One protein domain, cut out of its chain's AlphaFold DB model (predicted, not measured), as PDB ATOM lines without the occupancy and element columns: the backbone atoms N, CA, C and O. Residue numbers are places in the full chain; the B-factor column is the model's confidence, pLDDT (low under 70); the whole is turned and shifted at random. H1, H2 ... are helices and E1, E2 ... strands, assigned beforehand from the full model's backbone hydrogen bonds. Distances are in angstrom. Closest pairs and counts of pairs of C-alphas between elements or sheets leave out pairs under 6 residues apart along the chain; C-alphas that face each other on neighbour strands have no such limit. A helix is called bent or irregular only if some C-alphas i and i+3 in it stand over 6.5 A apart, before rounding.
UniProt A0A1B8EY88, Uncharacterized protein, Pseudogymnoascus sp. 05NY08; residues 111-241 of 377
ATOM      1  N   PRO A 111     629.398 473.576 487.367       96.50
ATOM      2  CA  PRO A 111     628.960 474.909 487.779       96.50
ATOM      3  C   PRO A 111     629.846 476.060 487.272       96.50
ATOM      4  O   PRO A 111     629.485 477.225 487.462       96.50
ATOM      5  N   ALA A 112     631.010 475.756 486.693       95.69
ATOM      6  CA  ALA A 112     631.973 476.743 486.222       95.69
ATOM      7  C   ALA A 112     631.474 477.496 484.980       95.69
ATOM      8  O   ALA A 112     630.933 476.907 484.046       95.69
ATOM      9  N   VAL A 113     631.701 478.808 484.966       96.69
ATOM     10  CA  VAL A 113     631.425 479.695 483.836       96.69
ATOM     11  C   VAL A 113     632.701 480.466 483.506       96.69
ATOM     12  O   VAL A 113     633.222 481.206 484.345       96.69
ATOM     13  N   GLU A 114     633.195 480.267 482.287       94.06
ATOM     14  CA  GLU A 114     634.306 481.004 481.678       94.06
ATOM     15  C   GLU A 114     633.811 482.305 481.030       94.06
ATOM     16  O   GLU A 114     632.646 482.408 480.636       94.06
ATOM     17  N   ASP A 115     634.694 483.298 480.902       92.31
ATOM     18  CA  ASP A 115     634.385 484.596 480.282       92.31
ATOM     19  C   ASP A 115     633.979 484.469 478.795       92.31
ATOM     20  O   ASP A 115     633.244 485.313 478.275       92.31
ATOM     21  N   ASP A 116     634.441 483.418 478.112       91.50
ATOM     22  CA  ASP A 116     634.137 483.117 476.707       91.50
ATOM     23  C   ASP A 116     632.747 482.482 476.502       91.50
ATOM     24  O   ASP A 116     632.241 482.412 475.377       91.50
ATOM     25  N   SER A 117     632.090 482.071 477.590       93.50
ATOM     26  CA  SER A 117     630.756 481.497 477.546       93.50
ATOM     27  C   SER A 117     629.750 482.515 477.023       93.50
ATOM     28  O   SER A 117     629.637 483.642 477.516       93.50
ATOM     29  N   VAL A 118     628.888 482.079 476.105       94.50
ATOM     30  CA  VAL A 118     627.742 482.879 475.637       94.50
ATOM     31  C   VAL A 118     626.809 483.305 476.781       94.50
ATOM     32  O   VAL A 118     626.096 484.302 476.664       94.50
ATOM     33  N   ASN A 119     626.838 482.576 477.903       95.69
ATOM     34  CA  ASN A 119     626.044 482.858 479.094       95.69
ATOM     35  C   ASN A 119     626.771 483.743 480.119       95.69
ATOM     36  O   ASN A 119     626.118 484.257 481.026       95.69
ATOM     37  N   TYR A 120     628.076 483.995 479.974       96.00
ATOM     38  CA  TYR A 120     628.836 484.787 480.942       96.00
ATOM     39  C   TYR A 120     628.260 486.191 481.117       96.00
ATOM     40  O   TYR A 120     627.865 486.597 482.207       96.00
ATOM     41  N   SER A 121     628.150 486.928 480.011       97.62
ATOM     42  CA  SER A 121     627.689 488.315 480.013       97.62
ATOM     43  C   SER A 121     626.287 488.497 480.632       97.62
ATOM     44  O   SER A 121     626.131 489.376 481.487       97.62
ATOM     45  N   PRO A 122     625.251 487.706 480.267       97.50
ATOM     46  CA  PRO A 122     623.950 487.803 480.928       97.50
ATOM     47  C   PRO A 122     623.988 487.386 482.406       97.50
ATOM     48  O   PRO A 122     623.402 488.094 483.225       97.50
ATOM     49  N   MET A 123     624.704 486.318 482.774       98.38
ATOM     50  CA  MET A 123     624.797 485.875 484.173       98.38
ATOM     51  C   MET A 123     625.523 486.898 485.053       98.38
ATOM     52  O   MET A 123     625.071 487.204 486.156       98.38
ATOM     53  N   GLN A 124     626.611 487.487 484.552       97.81
ATOM     54  CA  GLN A 124     627.389 488.496 485.265       97.81
ATOM     55  C   GLN A 124     626.580 489.779 485.501       97.81
ATOM     56  O   GLN A 124     626.640 490.337 486.596       97.81
ATOM     57  N   ARG A 125     625.789 490.231 484.512       97.75
ATOM     58  CA  ARG A 125     624.894 491.398 484.668       97.75
ATOM     59  C   ARG A 125     623.751 491.150 485.649       97.75
ATOM     60  O   ARG A 125     623.342 492.081 486.332       97.75
ATOM     61  N   ALA A 126     623.233 489.925 485.696       98.06
ATOM     62  CA  ALA A 126     622.127 489.556 486.576       98.06
ATOM     63  C   ALA A 126     622.574 489.203 488.009       98.06
ATOM     64  O   ALA A 126     621.730 488.968 488.870       98.06
ATOM     65  N   GLY A 127     623.886 489.158 488.278       97.88
ATOM     66  CA  GLY A 127     624.414 488.748 489.583       97.88
ATOM     67  C   GLY A 127     624.224 487.253 489.867       97.88
ATOM     68  O   GLY A 127     624.022 486.861 491.011       97.88
ATOM     69  N   PHE A 128     624.256 486.414 488.828       98.56
ATOM     70  CA  PHE A 128     624.079 484.958 488.934       98.56
ATOM     71  C   PHE A 128     625.389 484.195 489.141       98.56
ATOM     72  O   PHE A 128     625.369 482.970 489.219       98.56
ATOM     73  N   LEU A 129     626.525 484.890 489.204       98.25
ATOM     74  CA  LEU A 129     627.842 484.303 489.436       98.25
ATOM     75  C   LEU A 129     628.286 484.596 490.867       98.25
ATOM     76  O   LEU A 129     628.226 485.742 491.316       98.25
ATOM     77  N   SER A 130     628.751 483.564 491.566       97.00
ATOM     78  CA  SER A 130     629.458 483.740 492.831       97.00
ATOM     79  C   SER A 130     630.829 484.366 492.570       97.00
ATOM     80  O   SER A 130     631.384 484.255 491.473       97.00
ATOM     81  N   ALA A 131     631.369 485.059 493.568       96.62
ATOM     82  CA  ALA A 131     632.645 485.740 493.423       96.62
ATOM     83  C   ALA A 131     633.432 485.763 494.728       96.62
ATOM     84  O   ALA A 131     632.856 485.770 495.822       96.62
ATOM     85  N   THR A 132     634.760 485.825 494.617       95.81
ATOM     86  CA  THR A 132     635.607 486.190 495.756       95.81
ATOM     87  C   THR A 132     635.229 487.584 496.246       95.81
ATOM     88  O   THR A 132     634.922 488.477 495.457       95.81
ATOM     89  N   LYS A 133     635.263 487.794 497.565       93.50
ATOM     90  CA  LYS A 133     634.869 489.078 498.181       93.50
ATOM     91  C   LYS A 133     635.731 490.271 497.757       93.50
ATOM     92  O   LYS A 133     635.330 491.415 497.951       93.50
ATOM     93  N   SER A 134     636.925 490.013 497.238       92.06
ATOM     94  CA  SER A 134     637.846 491.017 496.717       92.06
ATOM     95  C   SER A 134     638.615 490.469 495.513       92.06
ATOM     96  O   SER A 134     638.614 489.262 495.247       92.06
ATOM     97  N   GLY A 135     639.269 491.370 494.777       94.12
ATOM     98  CA  GLY A 135     639.974 491.032 493.542       94.12
ATOM     99  C   GLY A 135     639.024 490.890 492.346       94.12
ATOM    100  O   GLY A 135     637.933 491.461 492.364       94.12
ATOM    101  N   PRO A 136     639.428 490.160 491.290       94.56
ATOM    102  CA  PRO A 136     638.644 490.059 490.060       94.56
ATOM    103  C   PRO A 136     637.330 489.287 490.240       94.56
ATOM    104  O   PRO A 136     636.430 489.429 489.417       94.56
ATOM    105  N   GLY A 137     637.182 488.501 491.312       95.19
ATOM    106  CA  GLY A 137     635.975 487.725 491.588       95.19
ATOM    107  C   GLY A 137     635.994 486.297 491.036       95.19
ATOM    108  O   GLY A 137     634.983 485.616 491.141       95.19
ATOM    109  N   THR A 138     637.104 485.842 490.454       95.44
ATOM    110  CA  THR A 138     637.293 484.460 489.980       95.44
ATOM    111  C   THR A 138     637.336 483.493 491.157       95.44
ATOM    112  O   THR A 138     638.017 483.759 492.147       95.44
ATOM    113  N   THR A 139     636.625 482.375 491.059       94.75
ATOM    114  CA  THR A 139     636.474 481.415 492.162       94.75
ATOM    115  C   THR A 139     637.488 480.281 492.097       94.75
ATOM    116  O   THR A 139     637.945 479.813 493.135       94.75
ATOM    117  N   ASP A 140     637.849 479.865 490.886       95.00
ATOM    118  CA  ASP A 140     638.881 478.869 490.609       95.00
ATOM    119  C   ASP A 140     639.331 479.000 489.143       95.00
ATOM    120  O   ASP A 140     639.076 480.020 488.496       95.00
ATOM    121  N   ALA A 141     639.984 477.976 488.613       92.19
ATOM    122  CA  ALA A 141     640.389 477.864 487.229       92.19
ATOM    123  C   ALA A 141     640.104 476.448 486.702       92.19
ATOM    124  O   ALA A 141     639.998 475.505 487.482       92.19
ATOM    125  N   TRP A 142     639.964 476.313 485.387       89.06
ATOM    126  CA  TRP A 142     639.863 475.038 484.675       89.06
ATOM    127  C   TRP A 142     640.227 475.254 483.204       89.06
ATOM    128  O   TRP A 142     640.014 476.341 482.678       89.06
ATOM    129  N   ASN A 143     640.798 474.243 482.545       84.88
ATOM    130  CA  ASN A 143     641.076 474.253 481.101       84.88
ATOM    131  C   ASN A 143     641.851 475.493 480.593       84.88
ATOM    132  O   ASN A 143     641.602 476.011 479.509       84.88
ATOM    133  N   GLY A 144     642.805 475.994 481.385       85.12
ATOM    134  CA  GLY A 144     643.593 477.181 481.022       85.12
ATOM    135  C   GLY A 144     642.876 478.528 481.193       85.12
ATOM    136  O   GLY A 144     643.480 479.566 480.930       85.12
ATOM    137  N   SER A 145     641.641 478.530 481.702       88.62
ATOM    138  CA  SER A 145     640.839 479.726 481.971       88.62
ATOM    139  C   SER A 145     640.571 479.890 483.467       88.62
ATOM    140  O   SER A 145     640.356 478.915 484.189       88.62
ATOM    141  N   TYR A 146     640.550 481.131 483.957       93.62
ATOM    142  CA  TYR A 146     639.969 481.423 485.268       93.62
ATOM    143  C   TYR A 146     638.448 481.494 485.151       93.62
ATOM    144  O   TYR A 146     637.922 482.072 484.202       93.62
ATOM    145  N   ILE A 147     637.749 480.930 486.134       94.94
ATOM    146  CA  ILE A 147     636.297 480.754 486.097       94.94
ATOM    147  C   ILE A 147     635.605 481.419 487.276       94.94
ATOM    148  O   ILE A 147     636.215 481.782 488.289       94.94
ATOM    149  N   ARG A 148     634.286 481.550 487.153       97.06
ATOM    150  CA  ARG A 148     633.381 481.821 488.271       97.06
ATOM    151  C   ARG A 148     632.368 480.696 488.366       97.06
ATOM    152  O   ARG A 148     631.795 480.310 487.352       97.06
ATOM    153  N   LEU A 149     632.095 480.198 489.567       97.25
ATOM    154  CA  LEU A 149     630.950 479.308 489.755       97.25
ATOM    155  C   LEU A 149     629.661 480.125 489.666       97.25
ATOM    156  O   LEU A 149     629.575 481.196 490.280       97.25
ATOM    157  N   TYR A 150     628.633 479.624 488.982       98.19
ATOM    158  CA  TYR A 150     627.299 480.203 489.145       98.19
ATOM    159  C   TYR A 150     626.824 480.063 490.599       98.19
ATOM    160  O   TYR A 150     627.216 479.146 491.322       98.19
ATOM    161  N   ASP A 151     625.989 480.978 491.065       98.19
ATOM    162  CA  ASP A 151     625.520 480.988 492.443       98.19
ATOM    163  C   ASP A 151     624.268 480.123 492.617       98.19
ATOM    164  O   ASP A 151     623.140 480.601 492.514       98.19
ATOM    165  N   ALA A 152     624.458 478.844 492.943       98.00
ATOM    166  CA  ALA A 152     623.356 477.916 493.196       98.00
ATOM    167  C   ALA A 152     622.432 478.353 494.350       98.00
ATOM    168  O   ALA A 152     621.261 477.969 494.407       98.00
ATOM    169  N   THR A 153     622.926 479.182 495.274       97.19
ATOM    170  CA  THR A 153     622.115 479.672 496.394       97.19
ATOM    171  C   THR A 153     621.110 480.742 495.962       97.19
ATOM    172  O   THR A 153     620.102 480.938 496.642       97.19
ATOM    173  N   ASN A 154     621.338 481.380 494.808       98.12
ATOM    174  CA  ASN A 154     620.440 482.350 494.202       98.12
ATOM    175  C   ASN A 154     619.318 481.630 493.412       98.12
ATOM    176  O   ASN A 154     619.608 480.969 492.410       98.12
ATOM    177  N   PRO A 155     618.035 481.761 493.808       97.94
ATOM    178  CA  PRO A 155     616.921 481.120 493.104       97.94
ATOM    179  C   PRO A 155     616.808 481.500 491.623       97.94
ATOM    180  O   PRO A 155     616.477 480.650 490.796       97.94
ATOM    181  N   ASP A 156     617.125 482.746 491.264       98.44
ATOM    182  CA  ASP A 156     617.043 483.205 489.875       98.44
ATOM    183  C   ASP A 156     618.167 482.610 489.015       98.44
ATOM    184  O   ASP A 156     617.949 482.262 487.852       98.44
ATOM    185  N   ALA A 157     619.349 482.393 489.600       98.50
ATOM    186  CA  ALA A 157     620.449 481.708 488.928       98.50
ATOM    187  C   ALA A 157     620.134 480.219 488.694       98.50
ATOM    188  O   ALA A 157     620.423 479.689 487.620       98.50
ATOM    189  N   ARG A 158     619.478 479.549 489.656       98.50
ATOM    190  CA  ARG A 158     618.980 478.172 489.474       98.50
ATOM    191  C   ARG A 158     617.952 478.079 488.354       98.50
ATOM    192  O   ARG A 158     618.028 477.174 487.527       98.50
ATOM    193  N   LYS A 159     617.023 479.036 488.299       98.19
ATOM    194  CA  LYS A 159     616.039 479.128 487.219       98.19
ATOM    195  C   LYS A 159     616.721 479.289 485.858       98.19
ATOM    196  O   LYS A 159     616.386 478.557 484.933       98.19
ATOM    197  N   PHE A 160     617.707 480.181 485.753       98.38
ATOM    198  CA  PHE A 160     618.490 480.374 484.528       98.38
ATOM    199  C   PHE A 160     619.212 479.090 484.087       98.38
ATOM    200  O   PHE A 160     619.176 478.724 482.906       98.38
ATOM    201  N   LEU A 161     619.842 478.379 485.031       97.81
ATOM    202  CA  LEU A 161     620.478 477.093 484.754       97.81
ATOM    203  C   LEU A 161     619.455 476.088 484.213       97.81
ATOM    204  O   LEU A 161     619.681 475.493 483.159       97.81
ATOM    205  N   TRP A 162     618.317 475.928 484.894       97.56
ATOM    206  CA  TRP A 162     617.276 475.006 484.449       97.56
ATOM    207  C   TRP A 162     616.744 475.353 483.061       97.56
ATOM    208  O   TRP A 162     616.642 474.463 482.230       97.56
ATOM    209  N   GLU A 163     616.436 476.617 482.770       97.44
ATOM    210  CA  GLU A 163     615.952 477.031 481.445       97.44
ATOM    211  C   GLU A 163     616.960 476.677 480.339       97.44
ATOM    212  O   GLU A 163     616.581 476.211 479.260       97.44
ATOM    213  N   THR A 164     618.255 476.818 480.635       95.44
ATOM    214  CA  THR A 164     619.342 476.425 479.731       95.44
ATOM    215  C   THR A 164     619.373 474.910 479.512       95.44
ATOM    216  O   THR A 164     619.462 474.458 478.367       95.44
ATOM    217  N   LEU A 165     619.270 474.114 480.579       94.62
ATOM    218  CA  LEU A 165     619.241 472.650 480.497       94.62
ATOM    219  C   LEU A 165     617.962 472.138 479.824       94.62
ATOM    220  O   LEU A 165     618.011 471.218 479.008       94.62
ATOM    221  N   HIS A 166     616.826 472.770 480.107       94.94
ATOM    222  CA  HIS A 166     615.527 472.409 479.562       94.94
ATOM    223  C   HIS A 166     615.538 472.514 478.036       94.94
ATOM    224  O   HIS A 166     615.285 471.534 477.338       94.94
ATOM    225  N   LYS A 167     615.939 473.682 477.529       93.94
ATOM    226  CA  LYS A 167     616.030 473.970 476.094       93.94
ATOM    227  C   LYS A 167     617.031 473.068 475.364       93.94
ATOM    228  O   LYS A 167     616.809 472.667 474.222       93.94
ATOM    229  N   ASN A 168     618.185 472.809 475.977       90.81
ATOM    230  CA  ASN A 168     619.302 472.185 475.266       90.81
ATOM    231  C   ASN A 168     619.366 470.663 475.414       90.81
ATOM    232  O   ASN A 168     619.900 470.020 474.511       90.81
ATOM    233  N   TYR A 169     618.803 470.104 476.486       90.00
ATOM    234  CA  TYR A 169     618.871 468.678 476.810       90.00
ATOM    235  C   TYR A 169     617.480 468.075 477.006       90.00
ATOM    236  O   TYR A 169     617.120 467.142 476.288       90.00
ATOM    237  N   TYR A 170     616.675 468.636 477.914       90.56
ATOM    238  CA  TYR A 170     615.398 468.035 478.319       90.56
ATOM    239  C   TYR A 170     614.405 467.919 477.154       90.56
ATOM    240  O   TYR A 170     613.883 466.835 476.883       90.56
ATOM    241  N   GLU A 171     614.199 469.014 476.413       90.00
ATOM    242  CA  GLU A 171     613.360 469.064 475.204       90.00
ATOM    243  C   GLU A 171     613.897 468.171 474.078       90.00
ATOM    244  O   GLU A 171     613.161 467.799 473.167       90.00
ATOM    245  N   LYS A 172     615.177 467.797 474.155       88.81
ATOM    246  CA  LYS A 172     615.891 466.986 473.165       88.81
ATOM    247  C   LYS A 172     616.080 465.530 473.593       88.81
ATOM    248  O   LYS A 172     616.847 464.818 472.952       88.81
ATOM    249  N   GLY A 173     615.406 465.087 474.656       87.12
ATOM    250  CA  GLY A 173     615.384 463.688 475.090       87.12
ATOM    251  C   GLY A 173     616.390 463.310 476.181       87.12
ATOM    252  O   GLY A 173     616.231 462.252 476.779       87.12
ATOM    253  N   ILE A 174     617.362 464.164 476.522       90.19
ATOM    254  CA  ILE A 174     618.250 463.935 477.674       90.19
ATOM    255  C   ILE A 174     617.609 464.570 478.909       90.19
ATOM    256  O   ILE A 174     617.660 465.783 479.100       90.19
ATOM    257  N   LYS A 175     616.994 463.741 479.754       91.38
ATOM    258  CA  LYS A 175     616.193 464.199 480.903       91.38
ATOM    259  C   LYS A 175     616.855 463.974 482.260       91.38
ATOM    260  O   LYS A 175     616.291 464.372 483.278       91.38
ATOM    261  N   ASN A 176     618.033 463.355 482.274       92.38
ATOM    262  CA  ASN A 176     618.810 463.093 483.479       92.38
ATOM    263  C   ASN A 176     620.101 463.917 483.438       92.38
ATOM    264  O   ASN A 176     620.699 464.101 482.378       92.38
ATOM    265  N   PHE A 177     620.539 464.396 484.597       93.12
ATOM    266  CA  PHE A 177     621.659 465.326 484.699       93.12
ATOM    267  C   PHE A 177     622.653 464.849 485.753       93.12
ATOM    268  O   PHE A 177     622.271 464.601 486.897       93.12
ATOM    269  N   TRP A 178     623.919 464.731 485.360       94.25
ATOM    270  CA  TRP A 178     625.032 464.486 486.265       94.25
ATOM    271  C   TRP A 178     625.643 465.834 486.650       94.25
ATOM    272  O   TRP A 178     626.303 466.497 485.859       94.25
ATOM    273  N   ILE A 179     625.349 466.263 487.870       94.12
ATOM    274  CA  ILE A 179     625.767 467.551 488.428       94.12
ATOM    275  C   ILE A 179     627.121 467.437 489.134       94.12
ATOM    276  O   ILE A 179     627.193 467.297 490.355       94.12
ATOM    277  N   ASP A 180     628.189 467.417 488.349       92.94
ATOM    278  CA  ASP A 180     629.545 467.146 488.824       92.94
ATOM    279  C   ASP A 180     630.280 468.422 489.294       92.94
ATOM    280  O   ASP A 180     629.875 469.543 488.981       92.94
ATOM    281  N   GLN A 181     631.351 468.252 490.080       94.19
ATOM    282  CA  GLN A 181     632.240 469.330 490.558       94.19
ATOM    283  C   GLN A 181     631.529 470.486 491.297       94.19
ATOM    284  O   GLN A 181     631.922 471.654 491.217       94.19
ATOM    285  N   ALA A 182     630.465 470.175 492.038       95.50
ATOM    286  CA  ALA A 182     629.588 471.153 492.687       95.50
ATOM    287  C   ALA A 182     629.761 471.245 494.216       95.50
ATOM    288  O   ALA A 182     628.791 471.489 494.931       95.50
ATOM    289  N   ASP A 183     630.977 471.078 494.740       94.06
ATOM    290  CA  ASP A 183     631.267 471.111 496.185       94.06
ATOM    291  C   ASP A 183     631.050 472.488 496.846       94.06
ATOM    292  O   ASP A 183     630.705 472.561 498.032       94.06
ATOM    293  N   GLY A 184     631.226 473.572 496.080       92.44
ATOM    294  CA  GLY A 184     631.086 474.961 496.524       92.44
ATOM    295  C   GLY A 184     632.367 475.557 497.120       92.44
ATOM    296  O   GLY A 184     632.955 475.039 498.073       92.44
ATOM    297  N   GLY A 185     632.770 476.724 496.621       93.31
ATOM    298  CA  GLY A 185     634.062 477.337 496.914       93.31
ATOM    299  C   GLY A 185     634.949 477.258 495.681       93.31
ATOM    300  O   GLY A 185     634.697 477.935 494.689       93.31
ATOM    301  N   ALA A 186     635.981 476.422 495.765       92.62
ATOM    302  CA  ALA A 186     636.752 476.000 494.603       92.62
ATOM    303  C   ALA A 186     635.914 475.058 493.712       92.62
ATOM    304  O   ALA A 186     634.795 474.671 494.072       92.62
ATOM    305  N   LEU A 187     636.443 474.699 492.546       93.31
ATOM    306  CA  LEU A 187     635.806 473.768 491.622       93.31
ATOM    307  C   LEU A 187     636.119 472.332 492.059       93.31
ATOM    308  O   LEU A 187     637.157 471.795 491.693       93.31
ATOM    309  N   GLY A 188     635.261 471.782 492.926       90.88
ATOM    310  CA  GLY A 188     635.255 470.388 493.411       90.88
ATOM    311  C   GLY A 188     636.451 469.922 494.252       90.88
ATOM    312  O   GLY A 188     636.341 468.951 494.996       90.88
ATOM    313  N   GLU A 189     637.571 470.635 494.208       90.12
ATOM    314  CA  GLU A 189     638.814 470.229 494.849       90.12
ATOM    315  C   GLU A 189     639.092 470.964 496.168       90.12
ATOM    316  O   GLU A 189     638.600 472.058 496.456       90.12
ATOM    317  N   ALA A 190     639.954 470.366 496.994       88.25
ATOM    318  CA  ALA A 190     640.466 471.000 498.213       88.25
ATOM    319  C   ALA A 190     641.568 472.053 497.943       88.25
ATOM    320  O   ALA A 190     642.081 472.675 498.879       88.25
ATOM    321  N   LEU A 191     641.952 472.220 496.677       87.62
ATOM    322  CA  LEU A 191     642.990 473.119 496.173       87.62
ATOM    323  C   LEU A 191     642.350 474.118 495.198       87.62
ATOM    324  O   LEU A 191     641.239 473.893 494.733       87.62
ATOM    325  N   THR A 192     643.048 475.207 494.877       89.56
ATOM    326  CA  THR A 192     642.653 476.119 493.787       89.56
ATOM    327  C   THR A 192     643.661 476.098 492.649       89.56
ATOM    328  O   THR A 192     644.730 475.494 492.767       89.56
ATOM    329  N   ASN A 193     643.337 476.796 491.560       89.50
ATOM    330  CA  ASN A 193     644.081 476.813 490.303       89.50
ATOM    331  C   ASN A 193     643.999 475.469 489.563       89.50
ATOM    332  O   ASN A 193     644.975 475.031 488.955       89.50
ATOM    333  N   THR A 194     642.835 474.822 489.656       84.06
ATOM    334  CA  THR A 194     642.583 473.467 489.162       84.06
ATOM    335  C   THR A 194     642.826 473.360 487.650       84.06
ATOM    336  O   THR A 194     642.466 474.240 486.870       84.06
ATOM    337  N   ALA A 195     643.499 472.281 487.237       74.75
ATOM    338  CA  ALA A 195     643.783 471.930 485.837       74.75
ATOM    339  C   ALA A 195     644.309 473.078 484.949       74.75
ATOM    340  O   ALA A 195     643.991 473.163 483.761       74.75
ATOM    341  N   GLN A 196     645.135 473.963 485.508       79.31
ATOM    342  CA  GLN A 196     645.880 474.944 484.723       79.31
ATOM    343  C   GLN A 196     647.107 474.302 484.071       79.31
ATOM    344  O   GLN A 196     647.876 473.583 484.713       79.31
ATOM    345  N   PHE A 197     647.319 474.602 482.791       69.44
ATOM    346  CA  PHE A 197     648.482 474.139 482.039       69.44
ATOM    347  C   PHE A 197     649.651 475.115 482.263       69.44
ATOM    348  O   PHE A 197     649.672 476.209 481.707       69.44
ATOM    349  N   GLY A 198     650.625 474.758 483.109       67.06
ATOM    350  CA  GLY A 198     651.776 475.626 483.387       67.06
ATOM    351  C   GLY A 198     652.627 475.198 484.585       67.06
ATOM    352  O   GLY A 198     652.537 474.070 485.060       67.06
ATOM    353  N   TYR A 199     653.467 476.115 485.080       68.31
ATOM    354  CA  TYR A 199     654.406 475.855 486.185       68.31
ATOM    355  C   TYR A 199     653.729 475.665 487.552       68.31
ATOM    356  O   TYR A 199     654.291 475.003 488.422       68.31
ATOM    357  N   VAL A 200     652.540 476.243 487.753       81.25
ATOM    358  CA  VAL A 200     651.754 476.111 488.988       81.25
ATOM    359  C   VAL A 200     650.405 475.512 488.616       81.25
ATOM    360  O   VAL A 200     649.520 476.225 488.165       81.25
ATOM    361  N   ALA A 201     650.258 474.199 488.772       78.69
ATOM    362  CA  ALA A 201     649.034 473.473 488.413       78.69
ATOM    363  C   ALA A 201     648.016 473.369 489.565       78.69
ATOM    364  O   ALA A 201     646.907 472.891 489.367       78.69
ATOM    365  N   SER A 202     648.406 473.758 490.781       83.06
ATOM    366  CA  SER A 202     647.517 473.857 491.941       83.06
ATOM    367  C   SER A 202     648.140 474.738 493.022       83.06
ATOM    368  O   SER A 202     649.364 474.858 493.119       83.06
ATOM    369  N   ILE A 203     647.292 475.360 493.839       85.31
ATOM    370  CA  ILE A 203     647.685 476.196 494.972       85.31
ATOM    371  C   ILE A 203     647.064 475.603 496.245       85.31
ATOM    372  O   ILE A 203     645.843 475.651 496.425       85.31
ATOM    373  N   PRO A 204     647.876 475.034 497.155       83.31
ATOM    374  CA  PRO A 204     647.370 474.497 498.408       83.31
ATOM    375  C   PRO A 204     647.002 475.608 499.394       83.31
ATOM    376  O   PRO A 204     647.601 476.681 499.403       83.31
ATOM    377  N   TYR A 205     646.022 475.324 500.256       79.00
ATOM    378  CA  TYR A 205     645.542 476.206 501.335       79.00
ATOM    379  C   TYR A 205     644.932 477.547 500.893       79.00
ATOM    380  O   TYR A 205     644.499 478.330 501.740       79.00
ATOM    381  N   ALA A 206     644.831 477.806 499.591       77.19
ATOM    382  CA  ALA A 206     644.129 478.953 499.040       77.19
ATOM    383  C   ALA A 206     642.642 478.612 498.876       77.19
ATOM    384  O   ALA A 206     642.175 478.371 497.771       77.19
ATOM    385  N   LEU A 207     641.900 478.547 499.986       78.88
ATOM    386  CA  LEU A 207     640.439 478.438 499.929       78.88
ATOM    387  C   LEU A 207     639.848 479.785 499.478       78.88
ATOM    388  O   LEU A 207     640.116 480.797 500.136       78.88
ATOM    389  N   PRO A 208     639.030 479.828 498.412       83.88
ATOM    390  CA  PRO A 208     638.454 481.081 497.947       83.88
ATOM    391  C   PRO A 208     637.411 481.579 498.958       83.88
ATOM    392  O   PRO A 208     636.450 480.879 499.292       83.88
ATOM    393  N   ASP A 209     637.587 482.802 499.467       90.12
ATOM    394  CA  ASP A 209     636.596 483.437 500.342       90.12
ATOM    395  C   ASP A 209     635.474 484.051 499.497       90.12
ATOM    396  O   ASP A 209     635.510 485.229 499.127       90.12
ATOM    397  N   LEU A 210     634.497 483.210 499.150       92.88
ATOM    398  CA  LEU A 210     633.365 483.574 498.303       92.88
ATOM    399  C   LEU A 210     632.238 484.285 499.059       92.88
ATOM    400  O   LEU A 210     632.008 484.074 500.260       92.88
ATOM    401  N   LEU A 211     631.493 485.091 498.306       93.44
ATOM    402  CA  LEU A 211     630.176 485.591 498.664       93.44
ATOM    403  C   LEU A 211     629.129 484.995 497.715       93.44
ATOM    404  O   LEU A 211     629.203 485.182 496.503       93.44
ATOM    405  N   TYR A 212     628.157 484.304 498.300       95.19
ATOM    406  CA  TYR A 212     626.933 483.845 497.655       95.19
ATOM    407  C   TYR A 212     625.757 484.738 498.064       95.19
ATOM    408  O   TYR A 212     625.813 485.413 499.096       95.19
ATOM    409  N   ALA A 213     624.648 484.664 497.333       95.81
ATOM    410  CA  ALA A 213     623.385 485.317 497.657       95.81
ATOM    411  C   ALA A 213     622.868 484.911 499.047       95.81
ATOM    412  O   ALA A 213     622.360 485.753 499.784       95.81
ATOM    413  N   ALA A 214     623.049 483.646 499.445       93.44
ATOM    414  CA  ALA A 214     622.675 483.171 500.780       93.44
ATOM    415  C   ALA A 214     623.684 483.528 501.891       93.44
ATOM    416  O   ALA A 214     623.379 483.336 503.069       93.44
ATOM    417  N   GLY A 215     624.882 484.022 501.559       92.50
ATOM    418  CA  GLY A 215     625.894 484.429 502.537       92.50
ATOM    419  C   GLY A 215     627.327 484.040 502.171       92.50
ATOM    420  O   GLY A 215     627.661 483.731 501.035       92.50
ATOM    421  N   THR A 216     628.220 484.064 503.158       92.00
ATOM    422  CA  THR A 216     629.659 483.817 502.948       92.00
ATOM    423  C   THR A 216     630.003 482.334 502.771       92.00
ATOM    424  O   THR A 216     629.310 481.468 503.309       92.00
ATOM    425  N   GLN A 217     631.148 482.031 502.144       91.00
ATOM    426  CA  GLN A 217     631.685 480.663 502.043       91.00
ATOM    427  C   GLN A 217     631.704 479.923 503.389       91.00
ATOM    428  O   GLN A 217     631.287 478.770 503.468       91.00
ATOM    429  N   LYS A 218     632.124 480.591 504.469       88.44
ATOM    430  CA  LYS A 218     632.199 479.983 505.809       88.44
ATOM    431  C   LYS A 218     630.833 479.664 506.419       88.44
ATOM    432  O   LYS A 218     630.743 478.749 507.229       88.44
ATOM    433  N   SER A 219     629.795 480.421 506.067       87.44
ATOM    434  CA  SER A 219     628.461 480.273 506.657       87.44
ATOM    435  C   SER A 219     627.554 479.333 505.869       87.44
ATOM    436  O   SER A 219     626.766 478.619 506.482       87.44
ATOM    437  N   VAL A 220     627.637 479.352 504.532       89.00
ATOM    438  CA  VAL A 220     626.695 478.634 503.655       89.00
ATOM    439  C   VAL A 220     627.360 477.808 502.556       89.00
ATOM    440  O   VAL A 220     626.648 477.145 501.817       89.00
ATOM    441  N   GLY A 221     628.693 477.770 502.444       89.19
ATOM    442  CA  GLY A 221     629.367 477.053 501.348       89.19
ATOM    443  C   GLY A 221     628.983 475.571 501.253       89.19
ATOM    444  O   GLY A 221     628.791 475.053 500.162       89.19
ATOM    445  N   LYS A 222     628.740 474.904 502.392       88.88
ATOM    446  CA  LYS A 222     628.284 473.501 502.429       88.88
ATOM    447  C   LYS A 222     626.831 473.281 501.990       88.88
ATOM    448  O   LYS A 222     626.430 472.136 501.817       88.88
ATOM    449  N   LEU A 223     626.054 474.347 501.790       91.12
ATOM    450  CA  LEU A 223     624.727 474.284 501.172       91.12
ATOM    451  C   LEU A 223     624.815 474.126 499.648       91.12
ATOM    452  O   LEU A 223     623.849 473.681 499.034       91.12
ATOM    453  N   TYR A 224     625.945 474.495 499.034       94.75
ATOM    454  CA  TYR A 224     626.055 474.634 497.585       94.75
ATOM    455  C   TYR A 224     625.678 473.361 496.804       94.75
ATOM    456  O   TYR A 224     624.826 473.488 495.926       94.75
ATOM    457  N   PRO A 225     626.166 472.142 497.136       94.94
ATOM    458  CA  PRO A 225     625.776 470.934 496.397       94.94
ATOM    459  C   PRO A 225     624.265 470.676 496.449       94.94
ATOM    460  O   PRO A 225     623.641 470.312 495.454       94.94
ATOM    461  N   TRP A 226     623.652 470.923 497.611       92.31
ATOM    462  CA  TRP A 226     622.212 470.772 497.798       92.31
ATOM    463  C   TRP A 226     621.424 471.803 496.983       92.31
ATOM    464  O   TRP A 226     620.462 471.446 496.308       92.31
ATOM    465  N   ALA A 227     621.853 473.068 496.993       95.44
ATOM    466  CA  ALA A 227     621.224 474.124 496.205       95.44
ATOM    467  C   ALA A 227     621.410 473.890 494.694       95.44
ATOM    468  O   ALA A 227     620.513 474.161 493.898       95.44
ATOM    469  N   HIS A 228     622.545 473.324 494.287       96.62
ATOM    470  CA  HIS A 228     622.808 472.962 492.901       96.62
ATOM    471  C   HIS A 228     621.870 471.834 492.438       96.62
ATOM    472  O   HIS A 228     621.229 471.945 491.394       96.62
ATOM    473  N   GLN A 229     621.689 470.792 493.259       94.19
ATOM    474  CA  GLN A 229     620.681 469.752 493.024       94.19
ATOM    475  C   GLN A 229     619.254 470.322 492.990       94.19
ATOM    476  O   GLN A 229     618.428 469.888 492.182       94.19
ATOM    477  N   GLN A 230     618.959 471.307 493.842       93.38
ATOM    478  CA  GLN A 230     617.653 471.959 493.897       93.38
ATOM    479  C   GLN A 230     617.275 472.613 492.556       93.38
ATOM    480  O   GLN A 230     616.100 472.594 492.207       93.38
ATOM    481  N   ALA A 231     618.240 473.100 491.764       95.25
ATOM    482  CA  ALA A 231     617.967 473.669 490.439       95.25
ATOM    483  C   ALA A 231     617.320 472.646 489.490       95.25
ATOM    484  O   ALA A 231     616.347 472.952 488.800       95.25
ATOM    485  N   ILE A 232     617.837 471.413 489.492       93.94
ATOM    486  CA  ILE A 232     617.307 470.310 488.682       93.94
ATOM    487  C   ILE A 232     615.939 469.872 489.207       93.94
ATOM    488  O   ILE A 232     615.019 469.627 488.431       93.94
ATOM    489  N   GLU A 233     615.784 469.792 490.528       90.44
ATOM    490  CA  GLU A 233     614.544 469.336 491.153       90.44
ATOM    491  C   GLU A 233     613.373 470.309 490.947       90.44
ATOM    492  O   GLU A 233     612.298 469.886 490.509       90.44
ATOM    493  N   GLU A 234     613.590 471.604 491.192       92.12
ATOM    494  CA  GLU A 234     612.597 472.665 490.976       92.12
ATOM    495  C   GLU A 234     612.169 472.702 489.506       92.12
ATOM    496  O   GLU A 234     610.978 472.768 489.182       92.12
ATOM    497  N   GLY A 235     613.155 472.595 488.617       92.06
ATOM    498  CA  GLY A 235     612.965 472.555 487.182       92.06
ATOM    499  C   GLY A 235     612.127 471.372 486.703       92.06
ATOM    500  O   GLY A 235     611.108 471.559 486.032       92.06
ATOM    501  N   LEU A 236     612.513 470.153 487.095       89.94
ATOM    502  CA  LEU A 236     611.787 468.928 486.759       89.94
ATOM    503  C   LEU A 236     610.350 468.967 487.273       89.94
ATOM    504  O   LEU A 236     609.427 468.591 486.548       89.94
ATOM    505  N   ARG A 237     610.133 469.443 488.502       87.56
ATOM    506  CA  ARG A 237     608.786 469.590 489.066       87.56
ATOM    507  C   ARG A 237     607.923 470.539 488.263       87.56
ATOM    508  O   ARG A 237     606.774 470.211 487.984       87.56
ATOM    509  N   ASN A 238     608.475 471.682 487.872       89.25
ATOM    510  CA  ASN A 238     607.752 472.643 487.055       89.25
ATOM    511  C   ASN A 238     607.399 472.054 485.677       89.25
ATOM    512  O   ASN A 238     606.255 472.146 485.245       89.25
ATOM    513  N   ALA A 239     608.347 471.366 485.032       88.56
ATOM    514  CA  ALA A 239     608.137 470.749 483.720       88.56
ATOM    515  C   ALA A 239     607.121 469.590 483.733       88.56
ATOM    516  O   ALA A 239     606.470 469.322 482.727       88.56
ATOM    517  N   THR A 240     606.971 468.899 484.867       86.88
ATOM    518  CA  THR A 240     606.121 467.699 484.991       86.88
ATOM    519  C   THR A 240     604.842 467.922 485.800       86.88
ATOM    520  O   THR A 240     604.005 467.026 485.891       86.88
ATOM    521  N   GLY A 241     604.676 469.093 486.420       85.38
ATOM    522  CA  GLY A 241     603.580 469.379 487.348       85.38
ATOM    523  C   GLY A 241     603.658 468.615 488.679       85.38
ATOM    524  O   GLY A 241     602.690 468.616 489.445       85.38
TER     525      GLY A 241
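What this domain is: This is residues 111 to 241 of the 377 residues of an uncharacterized protein of Pseudogymnoascus sp. 05NY08 (UniProt A0A1B8EY88). A small three-stranded sheet, E1, E3 and E2, forms one part of an elongated body, and H2 and H3 pack together at a slant in another, while H1 grazes the sheet. The unnamed stretch of residues 180 to 209 loops out past the sheet, so that Tyr 199 and the end of H3 lie at opposite ends. The 131 printed residues include three named helices and five strands, in the order E1 H1 E2 E3 H2 E4 E5 H3; the class is mixed, with 63 residues in named elements, under half. The sheet is antiparallel; the whole is compact, with a radius of gyration of the C-alphas of 14.8 A and spans of 48 by 31 by 26 A.

Where its parts are: E1 is residues 112 to 114, beginning at C-alpha 112 (631.973, 476.743, 486.222); E3 is 145 to 149, 12.6 A long; E2 is 140 to 142. H1 is 120 to 126, H2 155 to 168, 20.1 A, E4 176 to 179 and E5 210 to 212. H3, 217 to 240, is 33.4 A long and ends at C-alpha 240 (606.121, 467.699, 484.991).

How they stand to each other: E1 and E3 are antiparallel, with N 113 and O 148 2.8 A apart. E2 and E3 form an antiparallel hairpin, with N 142 and O 145 2.9 A apart. E1, H1 and E2 make a split strand-helix-strand unit, two strands of one sheet with a helix between them along the chain and E3 between them in the sheet, and its crossover is right-handed. H1 only grazes the sheet, with residues 120 to 124. H3 touches H2 with its residues 228 to 235 alone, at a steep tilt of 46 degrees, the same way; the closest C-alphas of the two, those of Arg 158 and Ala 231, are 4.7 A apart. H3 has a kink of 44 degrees near residue 226 and is irregular, C-alphas 219 and 222 being 8.0 A apart. E4 and E5 pair with no named strand; residues 210 to 211 of E5 pair with 131 to 132, antiparallel. Every O i to N i+4 pair is within hydrogen-bond range in H1 and H2, and 14 of 20 in H3.

The domain as a whole: The two C-alphas farthest apart, of Tyr 199 and Gly 241, are 51.3 A apart. The printed part has no cut; the links H1 to E2 and E4 to E5 are long. Residues 197 to 199 have pLDDT under 70.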